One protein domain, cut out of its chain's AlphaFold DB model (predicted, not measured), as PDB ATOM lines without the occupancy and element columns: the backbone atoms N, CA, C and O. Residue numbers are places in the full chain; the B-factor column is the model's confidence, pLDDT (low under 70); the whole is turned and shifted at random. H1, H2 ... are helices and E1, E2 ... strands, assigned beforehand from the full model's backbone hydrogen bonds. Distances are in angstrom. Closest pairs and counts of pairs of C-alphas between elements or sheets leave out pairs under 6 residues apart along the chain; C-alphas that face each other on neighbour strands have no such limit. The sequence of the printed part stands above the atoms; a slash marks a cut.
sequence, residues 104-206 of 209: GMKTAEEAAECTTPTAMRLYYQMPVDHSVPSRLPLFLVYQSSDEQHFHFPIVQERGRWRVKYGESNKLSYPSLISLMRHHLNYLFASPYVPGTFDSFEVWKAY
ATOM      1  N   GLY A 104     -32.477  13.681  44.754       93.81
ATOM      2  CA  GLY A 104     -33.764  13.406  45.395       93.81
ATOM      3  C   GLY A 104     -34.985  13.762  44.546       93.81
ATOM      4  O   GLY A 104     -34.968  13.651  43.321       93.81
ATOM      5  N   MET A 105     -36.078  14.119  45.223       94.19
ATOM      6  CA  MET A 105     -37.332  14.554  44.603       94.19
ATOM      7  C   MET A 105     -37.318  16.072  44.446       94.19
ATOM      8  O   MET A 105     -37.158  16.778  45.439       94.19
ATOM      9  N   LYS A 106     -37.472  16.556  43.214       95.12
ATOM     10  CA  LYS A 106     -37.369  17.979  42.861       95.12
ATOM     11  C   LYS A 106     -38.320  18.325  41.725       95.12
ATOM     12  O   LYS A 106     -38.644  17.456  40.912       95.12
ATOM     13  N   THR A 107     -38.755  19.578  41.635       94.69
ATOM     14  CA  THR A 107     -39.329  20.081  40.375       94.69
ATOM     15  C   THR A 107     -38.223  20.195  39.314       94.69
ATOM     16  O   THR A 107     -37.035  20.086  39.625       94.69
ATOM     17  N   ALA A 108     -38.588  20.378  38.041       93.81
ATOM     18  CA  ALA A 108     -37.583  20.559  36.988       93.81
ATOM     19  C   ALA A 108     -36.714  21.807  37.239       93.81
ATOM     20  O   ALA A 108     -35.498  21.750  37.080       93.81
ATOM     21  N   GLU A 109     -37.331  22.893  37.703       94.25
ATOM     22  CA  GLU A 109     -36.663  24.159  38.020       94.25
ATOM     23  C   GLU A 109     -35.693  24.001  39.197       94.25
ATOM     24  O   GLU A 109     -34.508  24.296  39.061       94.25
ATOM     25  N   GLU A 110     -36.135  23.413  40.314       94.81
ATOM     26  CA  GLU A 110     -35.252  23.174  41.465       94.81
ATOM     27  C   GLU A 110     -34.088  22.230  41.118       94.81
ATOM     28  O   GLU A 110     -32.980  22.355  41.646       94.81
ATOM     29  N   ALA A 111     -34.330  21.243  40.248       94.94
ATOM     30  CA  ALA A 111     -33.292  20.332  39.787       94.94
ATOM     31  C   ALA A 111     -32.246  21.051  38.922       94.94
ATOM     32  O   ALA A 111     -31.056  20.748  39.039       94.94
ATOM     33  N   ALA A 112     -32.671  22.000  38.082       93.19
ATOM     34  CA  ALA A 112     -31.771  22.848  37.307       93.19
ATOM     35  C   ALA A 112     -30.890  23.703  38.231       93.19
ATOM     36  O   ALA A 112     -29.674  23.682  38.090       93.19
ATOM     37  N   GLU A 113     -31.463  24.333  39.260       93.12
ATOM     38  CA  GLU A 113     -30.707  25.126  40.245       93.12
ATOM     39  C   GLU A 113     -29.678  24.302  41.038       93.12
ATOM     40  O   GLU A 113     -28.614  24.797  41.407       93.12
ATOM     41  N   CYS A 114     -29.970  23.023  41.292       89.69
ATOM     42  CA  CYS A 114     -29.046  22.100  41.959       89.69
ATOM     43  C   CYS A 114     -27.945  21.557  41.027       89.69
ATOM     44  O   CYS A 114     -27.073  20.799  41.474       89.69
ATOM     45  N   THR A 115     -27.992  21.882  39.734       89.25
ATOM     46  CA  THR A 115     -27.048  21.387  38.733       89.25
ATOM     47  C   THR A 115     -25.942  22.409  38.526       89.25
ATOM     48  O   THR A 115     -26.174  23.541  38.126       89.25
ATOM     49  N   THR A 116     -24.706  22.010  38.814       83.62
ATOM     50  CA  THR A 116     -23.532  22.830  38.502       83.62
ATOM     51  C   THR A 116     -23.157  22.683  37.026       83.62
ATOM     52  O   THR A 116     -23.375  21.600  36.466       83.62
ATOM     53  N   PRO A 117     -22.486  23.680  36.420       76.56
ATOM     54  CA  PRO A 117     -21.999  23.574  35.049       76.56
ATOM     55  C   PRO A 117     -21.196  22.296  34.854       76.56
ATOM     56  O   PRO A 117     -20.387  21.941  35.715       76.56
ATOM     57  N   THR A 118     -21.415  21.597  33.738       68.25
ATOM     58  CA  THR A 118     -20.779  20.312  33.379       68.25
ATOM     59  C   THR A 118     -21.150  19.098  34.239       68.25
ATOM     60  O   THR A 118     -20.764  17.980  33.898       68.25
ATOM     61  N   ALA A 119     -21.927  19.264  35.313       82.75
ATOM     62  CA  ALA A 119     -22.378  18.138  36.120       82.75
ATOM     63  C   ALA A 119     -23.681  17.546  35.575       82.75
ATOM     64  O   ALA A 119     -24.595  18.256  35.157       82.75
ATOM     65  N   MET A 120     -23.784  16.220  35.646       89.88
ATOM     66  CA  MET A 120     -25.051  15.513  35.488       89.88
ATOM     67  C   MET A 120     -25.605  15.127  36.845       89.88
ATOM     68  O   MET A 120     -24.864  14.630  37.696       89.88
ATOM     69  N   ARG A 121     -26.916  15.278  37.019       93.69
ATOM     70  CA  ARG A 121     -27.622  14.839  38.225       93.69
ATOM     71  C   ARG A 121     -28.845  14.004  37.877       93.69
ATOM     72  O   ARG A 121     -29.406  14.102  36.788       93.69
ATOM     73  N   LEU A 122     -29.256  13.179  38.829       95.50
ATOM     74  CA  LEU A 122     -30.447  12.343  38.767       95.50
ATOM     75  C   LEU A 122     -31.473  12.832  39.777       95.50
ATOM     76  O   LEU A 122     -31.131  13.072  40.933       95.50
ATOM     77  N   TYR A 123     -32.732  12.918  39.368       96.44
ATOM     78  CA  TYR A 123     -33.807  13.338  40.260       96.44
ATOM     79  C   TYR A 123     -35.132  12.676  39.896       96.44
ATOM     80  O   TYR A 123     -35.382  12.334  38.738       96.44
ATOM     81  N   TYR A 124     -35.992  12.486  40.891       95.75
ATOM     82  CA  TYR A 124     -37.395  12.169  40.652       95.75
ATOM     83  C   TYR A 124     -38.155  13.472  40.443       95.75
ATOM     84  O   TYR A 124     -38.197  14.311  41.346       95.75
ATOM     85  N   GLN A 125     -38.755  13.639  39.266       93.81
ATOM     86  CA  GLN A 125     -39.484  14.860  38.957       93.81
ATOM     87  C   GLN A 125     -40.822  14.876  39.695       93.81
ATOM     88  O   GLN A 125     -41.663  13.993  39.510       93.81
ATOM     89  N   MET A 126     -41.015  15.907  40.512       93.31
ATOM     90  CA  MET A 126     -42.300  16.219  41.116       93.31
ATOM     91  C   MET A 126     -43.112  17.147  40.208       93.31
ATOM     92  O   MET A 126     -42.543  18.047  39.578       93.31
ATOM     93  N   PRO A 127     -44.439  16.957  40.147       88.12
ATOM     94  CA  PRO A 127     -45.359  17.967  39.644       88.12
ATOM     95  C   PRO A 127     -45.189  19.314  40.364       88.12
ATOM     96  O   PRO A 127     -44.833  19.356  41.540       88.12
ATOM     97  N   VAL A 128     -45.489  20.411  39.664       85.94
ATOM     98  CA  VAL A 128     -45.409  21.778  40.217       85.94
ATOM     99  C   VAL A 128     -46.434  21.999  41.334       85.94
ATOM    100  O   VAL A 128     -46.182  22.744  42.269       85.94
ATOM    101  N   ASP A 129     -47.573  21.306  41.281       87.31
ATOM    102  CA  ASP A 129     -48.589  21.337  42.339       87.31
ATOM    103  C   ASP A 129     -48.194  20.519  43.584       87.31
ATOM    104  O   ASP A 129     -48.986  20.388  44.516       87.31
ATOM    105  N   HIS A 130     -46.979  19.953  43.597       78.25
ATOM    106  CA  HIS A 130     -46.448  19.079  44.642       78.25
ATOM    107  C   HIS A 130     -47.349  17.878  44.966       78.25
ATOM    108  O   HIS A 130     -47.200  17.243  46.015       78.25
ATOM    109  N   SER A 131     -48.266  17.526  44.061       84.50
ATOM    110  CA  SER A 131     -49.028  16.292  44.172       84.50
ATOM    111  C   SER A 131     -48.080  15.102  44.024       84.50
ATOM    112  O   SER A 131     -47.140  15.120  43.227       84.50
ATOM    113  N   VAL A 132     -48.289  14.050  44.818       79.19
ATOM    114  CA  VAL A 132     -47.467  12.838  44.724       79.19
ATOM    115  C   VAL A 132     -48.109  11.906  43.696       79.19
ATOM    116  O   VAL A 132     -49.158  11.322  43.982       79.19
ATOM    117  N   PRO A 133     -47.525  11.743  42.496       79.94
ATOM    118  CA  PRO A 133     -48.081  10.847  41.498       79.94
ATOM    119  C   PRO A 133     -47.926   9.390  41.944       79.94
ATOM    120  O   PRO A 133     -46.995   9.025  42.659       79.94
ATOM    121  N   SER A 134     -48.786   8.513  41.421       83.38
ATOM    122  CA  SER A 134     -48.696   7.065  41.665       83.38
ATOM    123  C   SER A 134     -47.368   6.452  41.203       83.38
ATOM    124  O   SER A 134     -47.010   5.349  41.613       83.38
ATOM    125  N   ARG A 135     -46.657   7.131  40.294       85.19
ATOM    126  CA  ARG A 135     -45.315   6.780  39.831       85.19
ATOM    127  C   ARG A 135     -44.502   8.052  39.651       85.19
ATOM    128  O   ARG A 135     -44.895   8.915  38.871       85.19
ATOM    129  N   LEU A 136     -43.368   8.132  40.337       88.06
ATOM    130  CA  LEU A 136     -42.426   9.233  40.192       88.06
ATOM    131  C   LEU A 136     -41.510   8.973  38.991       88.06
ATOM    132  O   LEU A 136     -40.789   7.969  38.988       88.06
ATOM    133  N   PRO A 137     -41.537   9.824  37.957       93.12
ATOM    134  CA  PRO A 137     -40.658   9.651  36.818       93.12
ATOM    135  C   PRO A 137     -39.230  10.069  37.187       93.12
ATOM    136  O   PRO A 137     -39.004  11.097  37.823       93.12
ATOM    137  N   LEU A 138     -38.258   9.250  36.788       95.62
ATOM    138  CA  LEU A 138     -36.838   9.518  36.986       95.62
ATOM    139  C   LEU A 138     -36.295  10.308  35.797       95.62
ATOM    140  O   LEU A 138     -36.544   9.947  34.646       95.62
ATOM    141  N   PHE A 139     -35.517  11.347  36.071       95.44
ATOM    142  CA  PHE A 139     -34.910  12.203  35.065       95.44
ATOM    143  C   PHE A 139     -33.412  12.378  35.301       95.44
ATOM    144  O   PHE A 139     -32.928  12.349  36.433       95.44
ATOM    145  N   LEU A 140     -32.697  12.591  34.199       94.44
ATOM    146  CA  LEU A 140     -31.342  13.118  34.172       94.44
ATOM    147  C   LEU A 140     -31.419  14.608  33.862       94.44
ATOM    148  O   LEU A 140     -32.039  14.980  32.868       94.44
ATOM    149  N   VAL A 141     -30.795  15.439  34.685       93.94
ATOM    150  CA  VAL A 141     -30.586  16.859  34.398       93.94
ATOM    151  C   VAL A 141     -29.119  17.102  34.075       93.94
ATOM    152  O   VAL A 141     -28.222  16.487  34.659       93.94
ATOM    153  N   TYR A 142     -28.894  17.966  33.098       90.56
ATOM    154  CA  TYR A 142     -27.582  18.314  32.589       90.56
ATOM    155  C   TYR A 142     -27.571  19.788  32.186       90.56
ATOM    156  O   TYR A 142     -28.490  20.233  31.497       90.56
ATOM    157  N   GLN A 143     -26.533  20.515  32.595       89.00
ATOM    158  CA  GLN A 143     -26.285  21.877  32.133       89.00
ATOM    159  C   GLN A 143     -25.250  21.868  31.004       89.00
ATOM    160  O   GLN A 143     -24.124  21.392  31.189       89.00
ATOM    161  N   SER A 144     -25.633  22.394  29.847       85.25
ATOM    162  CA  SER A 144     -24.766  22.541  28.681       85.25
ATOM    163  C   SER A 144     -23.766  23.687  28.819       85.25
ATOM    164  O   SER A 144     -23.850  24.535  29.708       85.25
ATOM    165  N   SER A 145     -22.807  23.716  27.895       82.50
ATOM    166  CA  SER A 145     -21.799  24.768  27.748       82.50
ATOM    167  C   SER A 145     -22.365  26.176  27.527       82.50
ATOM    168  O   SER A 145     -21.689  27.150  27.848       82.50
ATOM    169  N   ASP A 146     -23.591  26.299  27.011       82.44
ATOM    170  CA  ASP A 146     -24.330  27.558  26.849       82.44
ATOM    171  C   ASP A 146     -25.280  27.860  28.023       82.44
ATOM    172  O   ASP A 146     -26.214  28.644  27.883       82.44
ATOM    173  N   GLU A 147     -25.036  27.237  29.179       84.31
ATOM    174  CA  GLU A 147     -25.775  27.419  30.436       84.31
ATOM    175  C   GLU A 147     -27.251  26.985  30.390       84.31
ATOM    176  O   GLU A 147     -28.001  27.232  31.338       84.31
ATOM    177  N   GLN A 148     -27.673  26.277  29.338       87.12
ATOM    178  CA  GLN A 148     -29.020  25.724  29.245       87.12
ATOM    179  C   GLN A 148     -29.144  24.411  30.016       87.12
ATOM    180  O   GLN A 148     -28.250  23.567  30.024       87.12
ATOM    181  N   HIS A 149     -30.298  24.219  30.649       90.31
ATOM    182  CA  HIS A 149     -30.601  23.003  31.393       90.31
ATOM    183  C   HIS A 149     -31.478  22.082  30.554       90.31
ATOM    184  O   HIS A 149     -32.553  22.460  30.088       90.31
ATOM    185  N   PHE A 150     -31.023  20.848  30.389       90.12
ATOM    186  CA  PHE A 150     -31.745  19.807  29.679       90.12
ATOM    187  C   PHE A 150     -32.159  18.710  30.648       90.12
ATOM    188  O   PHE A 150     -31.351  18.221  31.437       90.12
ATOM    189  N   HIS A 151     -33.420  18.295  30.548       93.31
ATOM    190  CA  HIS A 151     -33.983  17.218  31.349       93.31
ATOM    191  C   HIS A 151     -34.376  16.058  30.439       93.31
ATOM    192  O   HIS A 151     -35.208  16.206  29.544       93.31
ATOM    193  N   PHE A 152     -33.802  14.885  30.687       92.56
ATOM    194  CA  PHE A 152     -34.068  13.684  29.906       92.56
ATOM    195  C   PHE A 152     -34.749  12.617  30.759       92.56
ATOM    196  O   PHE A 152     -34.194  12.218  31.787       92.56
ATOM    197  N   PRO A 153     -35.913  12.097  30.337       93.56
ATOM    198  CA  PRO A 153     -36.554  10.999  31.042       93.56
ATOM    199  C   PRO A 153     -35.672   9.751  31.015       93.56
ATOM    200  O   PRO A 153     -35.195   9.334  29.956       93.56
ATOM    201  N   ILE A 154     -35.514   9.104  32.164       94.00
ATOM    202  CA  ILE A 154     -34.919   7.775  32.272       94.00
ATOM    203  C   ILE A 154     -36.042   6.761  32.426       94.00
ATOM    204  O   ILE A 154     -36.921   6.896  33.276       94.00
ATOM    205  N   VAL A 155     -35.998   5.706  31.619       93.25
ATOM    206  CA  VAL A 155     -36.949   4.600  31.727       93.25
ATOM    207  C   VAL A 155     -36.236   3.272  31.890       93.25
ATOM    208  O   VAL A 155     -35.111   3.086  31.417       93.25
ATOM    209  N   GLN A 156     -36.930   2.333  32.524       92.44
ATOM    210  CA  GLN A 156     -36.528   0.939  32.565       92.44
ATOM    211  C   GLN A 156     -37.411   0.130  31.612       92.44
ATOM    212  O   GLN A 156     -38.622   0.023  31.799       92.44
ATOM    213  N   GLU A 157     -36.807  -0.449  30.579       90.38
ATOM    214  CA  GLU A 157     -37.480  -1.267  29.573       90.38
ATOM    215  C   GLU A 157     -36.813  -2.643  29.529       90.38
ATOM    216  O   GLU A 157     -35.599  -2.751  29.362       90.38
ATOM    217  N   ARG A 158     -37.599  -3.716  29.694       90.38
ATOM    218  CA  ARG A 158     -37.098  -5.109  29.699       90.38
ATOM    219  C   ARG A 158     -35.937  -5.325  30.692       90.38
ATOM    220  O   ARG A 158     -34.962  -6.001  30.380       90.38
ATOM    221  N   GLY A 159     -36.032  -4.702  31.868       90.88
ATOM    222  CA  GLY A 159     -35.018  -4.775  32.927       90.88
ATOM    223  C   GLY A 159     -33.767  -3.922  32.689       90.88
ATOM    224  O   GLY A 159     -32.869  -3.940  33.524       90.88
ATOM    225  N   ARG A 160     -33.698  -3.158  31.593       93.44
ATOM    226  CA  ARG A 160     -32.544  -2.318  31.248       93.44
ATOM    227  C   ARG A 160     -32.895  -0.839  31.321       93.44
ATOM    228  O   ARG A 160     -33.987  -0.433  30.934       93.44
ATOM    229  N   TRP A 161     -31.952  -0.037  31.790       93.56
ATOM    230  CA  TRP A 161     -32.079   1.408  31.944       93.56
ATOM    231  C   TRP A 161     -31.695   2.125  30.659       93.56
ATOM    232  O   TRP A 161     -30.717   1.749  30.015       93.56
ATOM    233  N   ARG A 162     -32.431   3.167  30.279       92.12
ATOM    234  CA  ARG A 162     -32.107   3.995  29.114       92.12
ATOM    235  C   ARG A 162     -32.536   5.442  29.319       92.12
ATOM    236  O   ARG A 162     -33.559   5.702  29.950       92.12
ATOM    237  N   VAL A 163     -31.793   6.360  28.711       91.25
ATOM    238  CA  VAL A 163     -32.206   7.757  28.557       91.25
ATOM    239  C   VAL A 163     -33.105   7.862  27.322       91.25
ATOM    240  O   VAL A 163     -32.803   7.305  26.261       91.25
ATOM    241  N   LYS A 164     -34.244   8.541  27.447       88.75
ATOM    242  CA  LYS A 164     -35.093   8.903  26.310       88.75
ATOM    243  C   LYS A 164     -34.596  10.222  25.728       88.75
ATOM    244  O   LYS A 164     -34.993  11.289  26.174       88.75
ATOM    245  N   TYR A 165     -33.718  10.123  24.735       80.44
ATOM    246  CA  TYR A 165     -33.208  11.265  23.984       80.44
ATOM    247  C   TYR A 165     -32.900  10.860  22.536       80.44
ATOM    248  O   TYR A 165     -32.131   9.923  22.305       80.44
ATOM    249  N   GLY A 166     -33.494  11.584  21.579       68.69
ATOM    250  CA  GLY A 166     -33.348  11.349  20.141       68.69
ATOM    251  C   GLY A 166     -33.877   9.988  19.658       68.69
ATOM    252  O   GLY A 166     -34.217   9.102  20.441       68.69
ATOM    253  N   GLU A 167     -33.938   9.802  18.338       62.91
ATOM    254  CA  GLU A 167     -34.348   8.524  17.726       62.91
ATOM    255  C   GLU A 167     -33.183   7.522  17.582       62.91
ATOM    256  O   GLU A 167     -33.390   6.312  17.452       62.91
ATOM    257  N   SER A 168     -31.941   8.014  17.623       57.94
ATOM    258  CA  SER A 168     -30.727   7.256  17.294       57.94
ATOM    259  C   SER A 168     -30.133   6.477  18.472       57.94
ATOM    260  O   SER A 168     -29.549   5.411  18.267       57.94
ATOM    261  N   ASN A 169     -30.314   6.933  19.715       59.94
ATOM    262  CA  ASN A 169     -29.702   6.287  20.875       59.94
ATOM    263  C   ASN A 169     -30.596   5.185  21.452       59.94
ATOM    264  O   ASN A 169     -31.411   5.381  22.353       59.94
ATOM    265  N   LYS A 170     -30.421   3.967  20.928       72.31
ATOM    266  CA  LYS A 170     -31.050   2.731  21.436       72.31
ATOM    267  C   LYS A 170     -30.251   2.057  22.558       72.31
ATOM    268  O   LYS A 170     -30.582   0.938  22.950       72.31
ATOM    269  N   LEU A 171     -29.199   2.711  23.051       86.69
ATOM    270  CA  LEU A 171     -28.356   2.155  24.100       86.69
ATOM    271  C   LEU A 171     -29.170   1.965  25.382       86.69
ATOM    272  O   LEU A 171     -29.935   2.831  25.803       86.69
ATOM    273  N   SER A 172     -29.024   0.782  25.966       92.12
ATOM    274  CA  SER A 172     -29.649   0.420  27.230       92.12
ATOM    275  C   SER A 172     -28.634  -0.302  28.100       92.12
ATOM    276  O   SER A 172     -27.807  -1.081  27.612       92.12
ATOM    277  N   TYR A 173     -28.714  -0.072  29.400       92.88
ATOM    278  CA  TYR A 173     -27.693  -0.443  30.365       92.88
ATOM    279  C   TYR A 173     -28.275  -1.403  31.404       92.88
ATOM    280  O   TYR A 173     -29.457  -1.309  31.737       92.88
ATOM    281  N   PRO A 174     -27.475  -2.346  31.922       93.12
ATOM    282  CA  PRO A 174     -27.948  -3.294  32.928       93.12
ATOM    283  C   PRO A 174     -28.232  -2.622  34.280       93.12
ATOM    284  O   PRO A 174     -29.074  -3.098  35.033       93.12
ATOM    285  N   SER A 175     -27.572  -1.501  34.579       91.88
ATOM    286  CA  SER A 175     -27.755  -0.735  35.811       91.88
ATOM    287  C   SER A 175     -27.739   0.766  35.538       91.88
ATOM    288  O   SER A 175     -27.158   1.225  34.549       91.88
ATOM    289  N   LEU A 176     -28.370   1.533  36.429       91.94
ATOM    290  CA  LEU A 176     -28.420   2.991  36.341       91.94
ATOM    291  C   LEU A 176     -27.024   3.617  36.456       91.94
ATOM    292  O   LEU A 176     -26.714   4.560  35.737       91.94
ATOM    293  N   ILE A 177     -26.137   3.038  37.269       92.38
ATOM    294  CA  ILE A 177     -24.754   3.513  37.364       92.38
ATOM    295  C   ILE A 177     -23.980   3.302  36.058       92.38
ATOM    296  O   ILE A 177     -23.208   4.162  35.643       92.38
ATOM    297  N   SER A 178     -24.230   2.193  35.352       91.50
ATOM    298  CA  SER A 178     -23.597   1.930  34.054       91.50
ATOM    299  C   SER A 178     -24.051   2.940  32.998       91.50
ATOM    300  O   SER A 178     -23.249   3.358  32.165       91.50
ATOM    301  N   LEU A 179     -25.323   3.353  33.058       92.00
ATOM    302  CA  LEU A 179     -25.864   4.443  32.245       92.00
ATOM    303  C   LEU A 179     -25.147   5.759  32.567       92.00
ATOM    304  O   LEU A 179     -24.645   6.409  31.654       92.00
ATOM    305  N   MET A 180     -25.041   6.118  33.850       90.88
ATOM    306  CA  MET A 180     -24.382   7.358  34.275       90.88
ATOM    307  C   MET A 180     -22.919   7.403  33.841       90.88
ATOM    308  O   MET A 180     -22.511   8.339  33.162       90.88
ATOM    309  N   ARG A 181     -22.141   6.357  34.136       89.88
ATOM    310  CA  ARG A 181     -20.731   6.264  33.730       89.88
ATOM    311  C   ARG A 181     -20.551   6.404  32.225       89.88
ATOM    312  O   ARG A 181     -19.590   7.024  31.784       89.88
ATOM    313  N   HIS A 182     -21.445   5.828  31.425       88.81
ATOM    314  CA  HIS A 182     -21.361   5.978  29.979       88.81
ATOM    315  C   HIS A 182     -21.510   7.445  29.554       88.81
ATOM    316  O   HIS A 182     -20.680   7.944  28.800       88.81
ATOM    317  N   HIS A 183     -22.530   8.133  30.067       86.25
ATOM    318  CA  HIS A 183     -22.813   9.522  29.707       86.25
ATOM    319  C   HIS A 183     -21.819  10.530  30.299       86.25
ATOM    320  O   HIS A 183     -21.579  11.563  29.688       86.25
ATOM    321  N   LEU A 184     -21.191  10.219  31.435       84.06
ATOM    322  CA  LEU A 184     -20.130  11.046  32.019       84.06
ATOM    323  C   LEU A 184     -18.808  10.947  31.245       84.06
ATOM    324  O   LEU A 184     -18.081  11.928  31.141       84.06
ATOM    325  N   ASN A 185     -18.491   9.770  30.699       82.25
ATOM    326  CA  ASN A 185     -17.253   9.563  29.941       82.25
ATOM    327  C   ASN A 185     -17.357  10.030  28.487       82.25
ATOM    328  O   ASN A 185     -16.333  10.287  27.851       82.25
ATOM    329  N   TYR A 186     -18.568  10.085  27.934       77.94
ATOM    330  CA  TYR A 186     -18.768  10.472  26.549       77.94
ATOM    331  C   TYR A 186     -19.043  11.971  26.448       77.94
ATOM    332  O   TYR A 186     -20.084  12.458  26.881       77.94
ATOM    333  N   LEU A 187     -18.107  12.690  25.834       77.69
ATOM    334  CA  LEU A 187     -18.192  14.123  25.602       77.69
ATOM    335  C   LEU A 187     -18.085  14.420  24.104       77.69
ATOM    336  O   LEU A 187     -17.271  13.837  23.386       77.69
ATOM    337  N   PHE A 188     -18.897  15.356  23.639       74.94
ATOM    338  CA  PHE A 188     -18.957  15.846  22.271       74.94
ATOM    339  C   PHE A 188     -18.502  17.302  22.249       74.94
ATOM    340  O   PHE A 188     -18.858  18.069  23.132       74.94
ATOM    341  N   ALA A 189     -17.728  17.716  21.247       72.50
ATOM    342  CA  ALA A 189     -17.359  19.126  21.123       72.50
ATOM    343  C   ALA A 189     -18.614  19.978  20.862       72.50
ATOM    344  O   ALA A 189     -19.359  19.695  19.918       72.50
ATOM    345  N   SER A 190     -18.825  21.013  21.677       74.25
ATOM    346  CA  SER A 190     -19.918  21.966  21.476       74.25
ATOM    347  C   SER A 190     -19.680  22.742  20.177       74.25
ATOM    348  O   SER A 190     -18.582  23.274  19.969       74.25
ATOM    349  N   PRO A 191     -20.672  22.836  19.275       70.81
ATOM    350  CA  PRO A 191     -20.541  23.634  18.061       70.81
ATOM    351  C   PRO A 191     -20.699  25.134  18.336       70.81
ATOM    352  O   PRO A 191     -20.302  25.943  17.498       70.81
ATOM    353  N   TYR A 192     -21.298  25.506  19.470       74.62
ATOM    354  CA  TYR A 192     -21.645  26.891  19.784       74.62
ATOM    355  C   TYR A 192     -20.509  27.617  20.495       74.62
ATOM    356  O   TYR A 192     -20.223  28.770  20.173       74.62
ATOM    357  N   VAL A 193     -19.834  26.937  21.427       75.81
ATOM    358  CA  VAL A 193     -18.742  27.522  22.209       75.81
ATOM    359  C   VAL A 193     -17.442  26.754  21.924       75.81
ATOM    360  O   VAL A 193     -17.246  25.648  22.440       75.81
ATOM    361  N   PRO A 194     -16.528  27.309  21.100       77.25
ATOM    362  CA  PRO A 194     -15.287  26.638  20.723       77.25
ATOM    363  C   PRO A 194     -14.450  26.239  21.940       77.25
ATOM    364  O   PRO A 194     -14.175  27.059  22.812       77.25
ATOM    365  N   GLY A 195     -13.998  24.985  21.971       75.19
ATOM    366  CA  GLY A 195     -13.169  24.458  23.059       75.19
ATOM    367  C   GLY A 195     -13.949  23.961  24.278       75.19
ATOM    368  O   GLY A 195     -13.324  23.510  25.234       75.19
ATOM    369  N   THR A 196     -15.283  23.999  24.243       78.12
ATOM    370  CA  THR A 196     -16.128  23.357  25.258       78.12
ATOM    371  C   THR A 196     -16.652  22.013  24.764       78.12
ATOM    372  O   THR A 196     -16.693  21.738  23.558       78.12
ATOM    373  N   PHE A 197     -17.023  21.159  25.713       76.38
ATOM    374  CA  PHE A 197     -17.559  19.841  25.432       76.38
ATOM    375  C   PHE A 197     -18.842  19.620  26.213       76.38
ATOM    376  O   PHE A 197     -18.927  19.975  27.386       76.38
ATOM    377  N   ASP A 198     -19.791  18.975  25.558       77.69
ATOM    378  CA  ASP A 198     -21.095  18.662  26.092       77.69
ATOM    379  C   ASP A 198     -21.349  17.164  26.030       77.69
ATOM    380  O   ASP A 198     -20.917  16.468  25.113       77.69
ATOM    381  N   SER A 199     -22.079  16.638  26.999       76.19
ATOM    382  CA  SER A 199     -22.274  15.192  27.095       76.19
ATOM    383  C   SER A 199     -23.389  14.651  26.201       76.19
ATOM    384  O   SER A 199     -23.448  13.454  25.920       76.19
ATOM    385  N   PHE A 200     -24.284  15.522  25.740       73.62
ATOM    386  CA  PHE A 200     -25.371  15.168  24.837       73.62
ATOM    387  C   PHE A 200     -25.298  16.028  23.583       73.62
ATOM    388  O   PHE A 200     -25.170  17.243  23.677       73.62
ATOM    389  N   GLU A 201     -25.464  15.415  22.410       69.62
ATOM    390  CA  GLU A 201     -25.527  16.122  21.123       69.62
ATOM    391  C   GLU A 201     -26.861  16.867  20.915       69.62
ATOM    392  O   GLU A 201     -27.471  16.749  19.850       69.62
ATOM    393  N   VAL A 202     -27.367  17.584  21.922       66.31
ATOM    394  CA  VAL A 202     -28.700  18.226  21.903       66.31
ATOM    395  C   VAL A 202     -28.902  19.149  20.700       66.31
ATOM    396  O   VAL A 202     -29.987  19.191  20.122       66.31
ATOM    397  N   TRP A 203     -27.834  19.790  20.230       54.22
ATOM    398  CA  TRP A 203     -27.825  20.653  19.044       54.22
ATOM    399  C   TRP A 203     -28.055  19.931  17.718       54.22
ATOM    400  O   TRP A 203     -28.402  20.565  16.727       54.22
ATOM    401  N   LYS A 204     -27.840  18.612  17.645       60.00
ATOM    402  CA  LYS A 204     -28.125  17.858  16.415       60.00
ATOM    403  C   LYS A 204     -29.600  17.496  16.295       60.00
ATOM    404  O   LYS A 204     -30.074  17.293  15.181       60.00
ATOM    405  N   ALA A 205     -30.312  17.416  17.420       56.09
ATOM    406  CA  ALA A 205     -31.754  17.191  17.448       56.09
ATOM    407  C   ALA A 205     -32.550  18.493  17.240       56.09
ATOM    408  O   ALA A 205     -33.654  18.449  16.704       56.09
ATOM    409  N   TYR A 206     -31.972  19.643  17.601       44.38
ATOM    410  CA  TYR A 206     -32.530  20.968  17.337       44.38
ATOM    411  C   TYR A 206     -31.770  21.647  16.194       44.38
ATOM    412  O   TYR A 206     -30.830  22.403  16.419       44.38
TER     413      TYR A 206
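This is residues 104 to 206 of the 209 residues of an uncharacterized protein of Pristionchus pacificus (UniProt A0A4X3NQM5). A strongly twisted sheet of five strands curls round the short helix H1 on one face, while the longer helix H2 packs on the opposite face, beside E5 and near one end of E2. Long links with no named element make the two ends of the longest axis, around Ser 134 and Pro 194, and the small last helix H3 is off the sheet. The printed part has 103 residues, with E1, H1, E2, E3, E4, E5, H2 and H3 along the chain; the sheet's order is E1, E2, E3, E4, E5, mixed. The class is mixed, helices and strands, with under half of the residues in named elements. The whole is compact, with a radius of gyration of the C-alphas of 14.0 A and spans of 43 by 31 by 23 A.

E1, residues 104 to 106, begins at C-alpha 104 (-33.764, 13.406, 45.395). H1 is residues 108 to 113, 8.9 A. E2 is residues 120 to 125, 14.9 A, and E3 is residues 138 to 143, 17.0 A. E4, residues 149 to 157, is the longest strand, 25.3 A, ending at C-alpha 157 (-37.480, -1.267, 29.573). E5 is residues 160 to 163, 10.4 A. H2 is residues 176 to 185, 14.5 A. H3, residues 202 to 205, ends at C-alpha 205 (-31.754, 17.191, 17.448).

E1, H1 and E2 form a strand-helix-strand unit, two parallel neighbour strands with a helix between, and its crossover is right-handed; N 124 and O 104 are 2.9 A apart. E2, E3, E4 and E5 form a meander, each strand the antiparallel neighbour of the one before, through three hairpins. Within hydrogen-bond range are N 139 and O 123 at 2.8 A, N 150 and O 142 at 2.8 A, and N 157 and O 160 at 2.8 A. E1 and E5 are the edge strands. H1 and H2 are on opposite faces, giving three layers, helices on both faces of a sheet. The closest C-alphas of H1 and E4 are those of Ala 112 and His 149, 6.0 A; of E5 and H2, those of Trp 161 and Leu 176, 5.9 A. H3 is not on the sheet; it and E4 are only just apart, closest 8.5 A. In H1 and H2 every O i to N i+4 pair is within hydrogen-bond range; H3 is too short for one.

The two C-alphas farthest apart, those of Ser 134 and Pro 194, are 44.0 A apart. The printed part has no cut. The links E2 to E3, E5 to H2 and H2 to H3 are long; in the last, residues 188 to 189 pair antiparallel with 197 to 198. The mean pLDDT of the printed part is 84.5; it is under 70 at residue 118, residues 166 to 169 and residues 201 to 206.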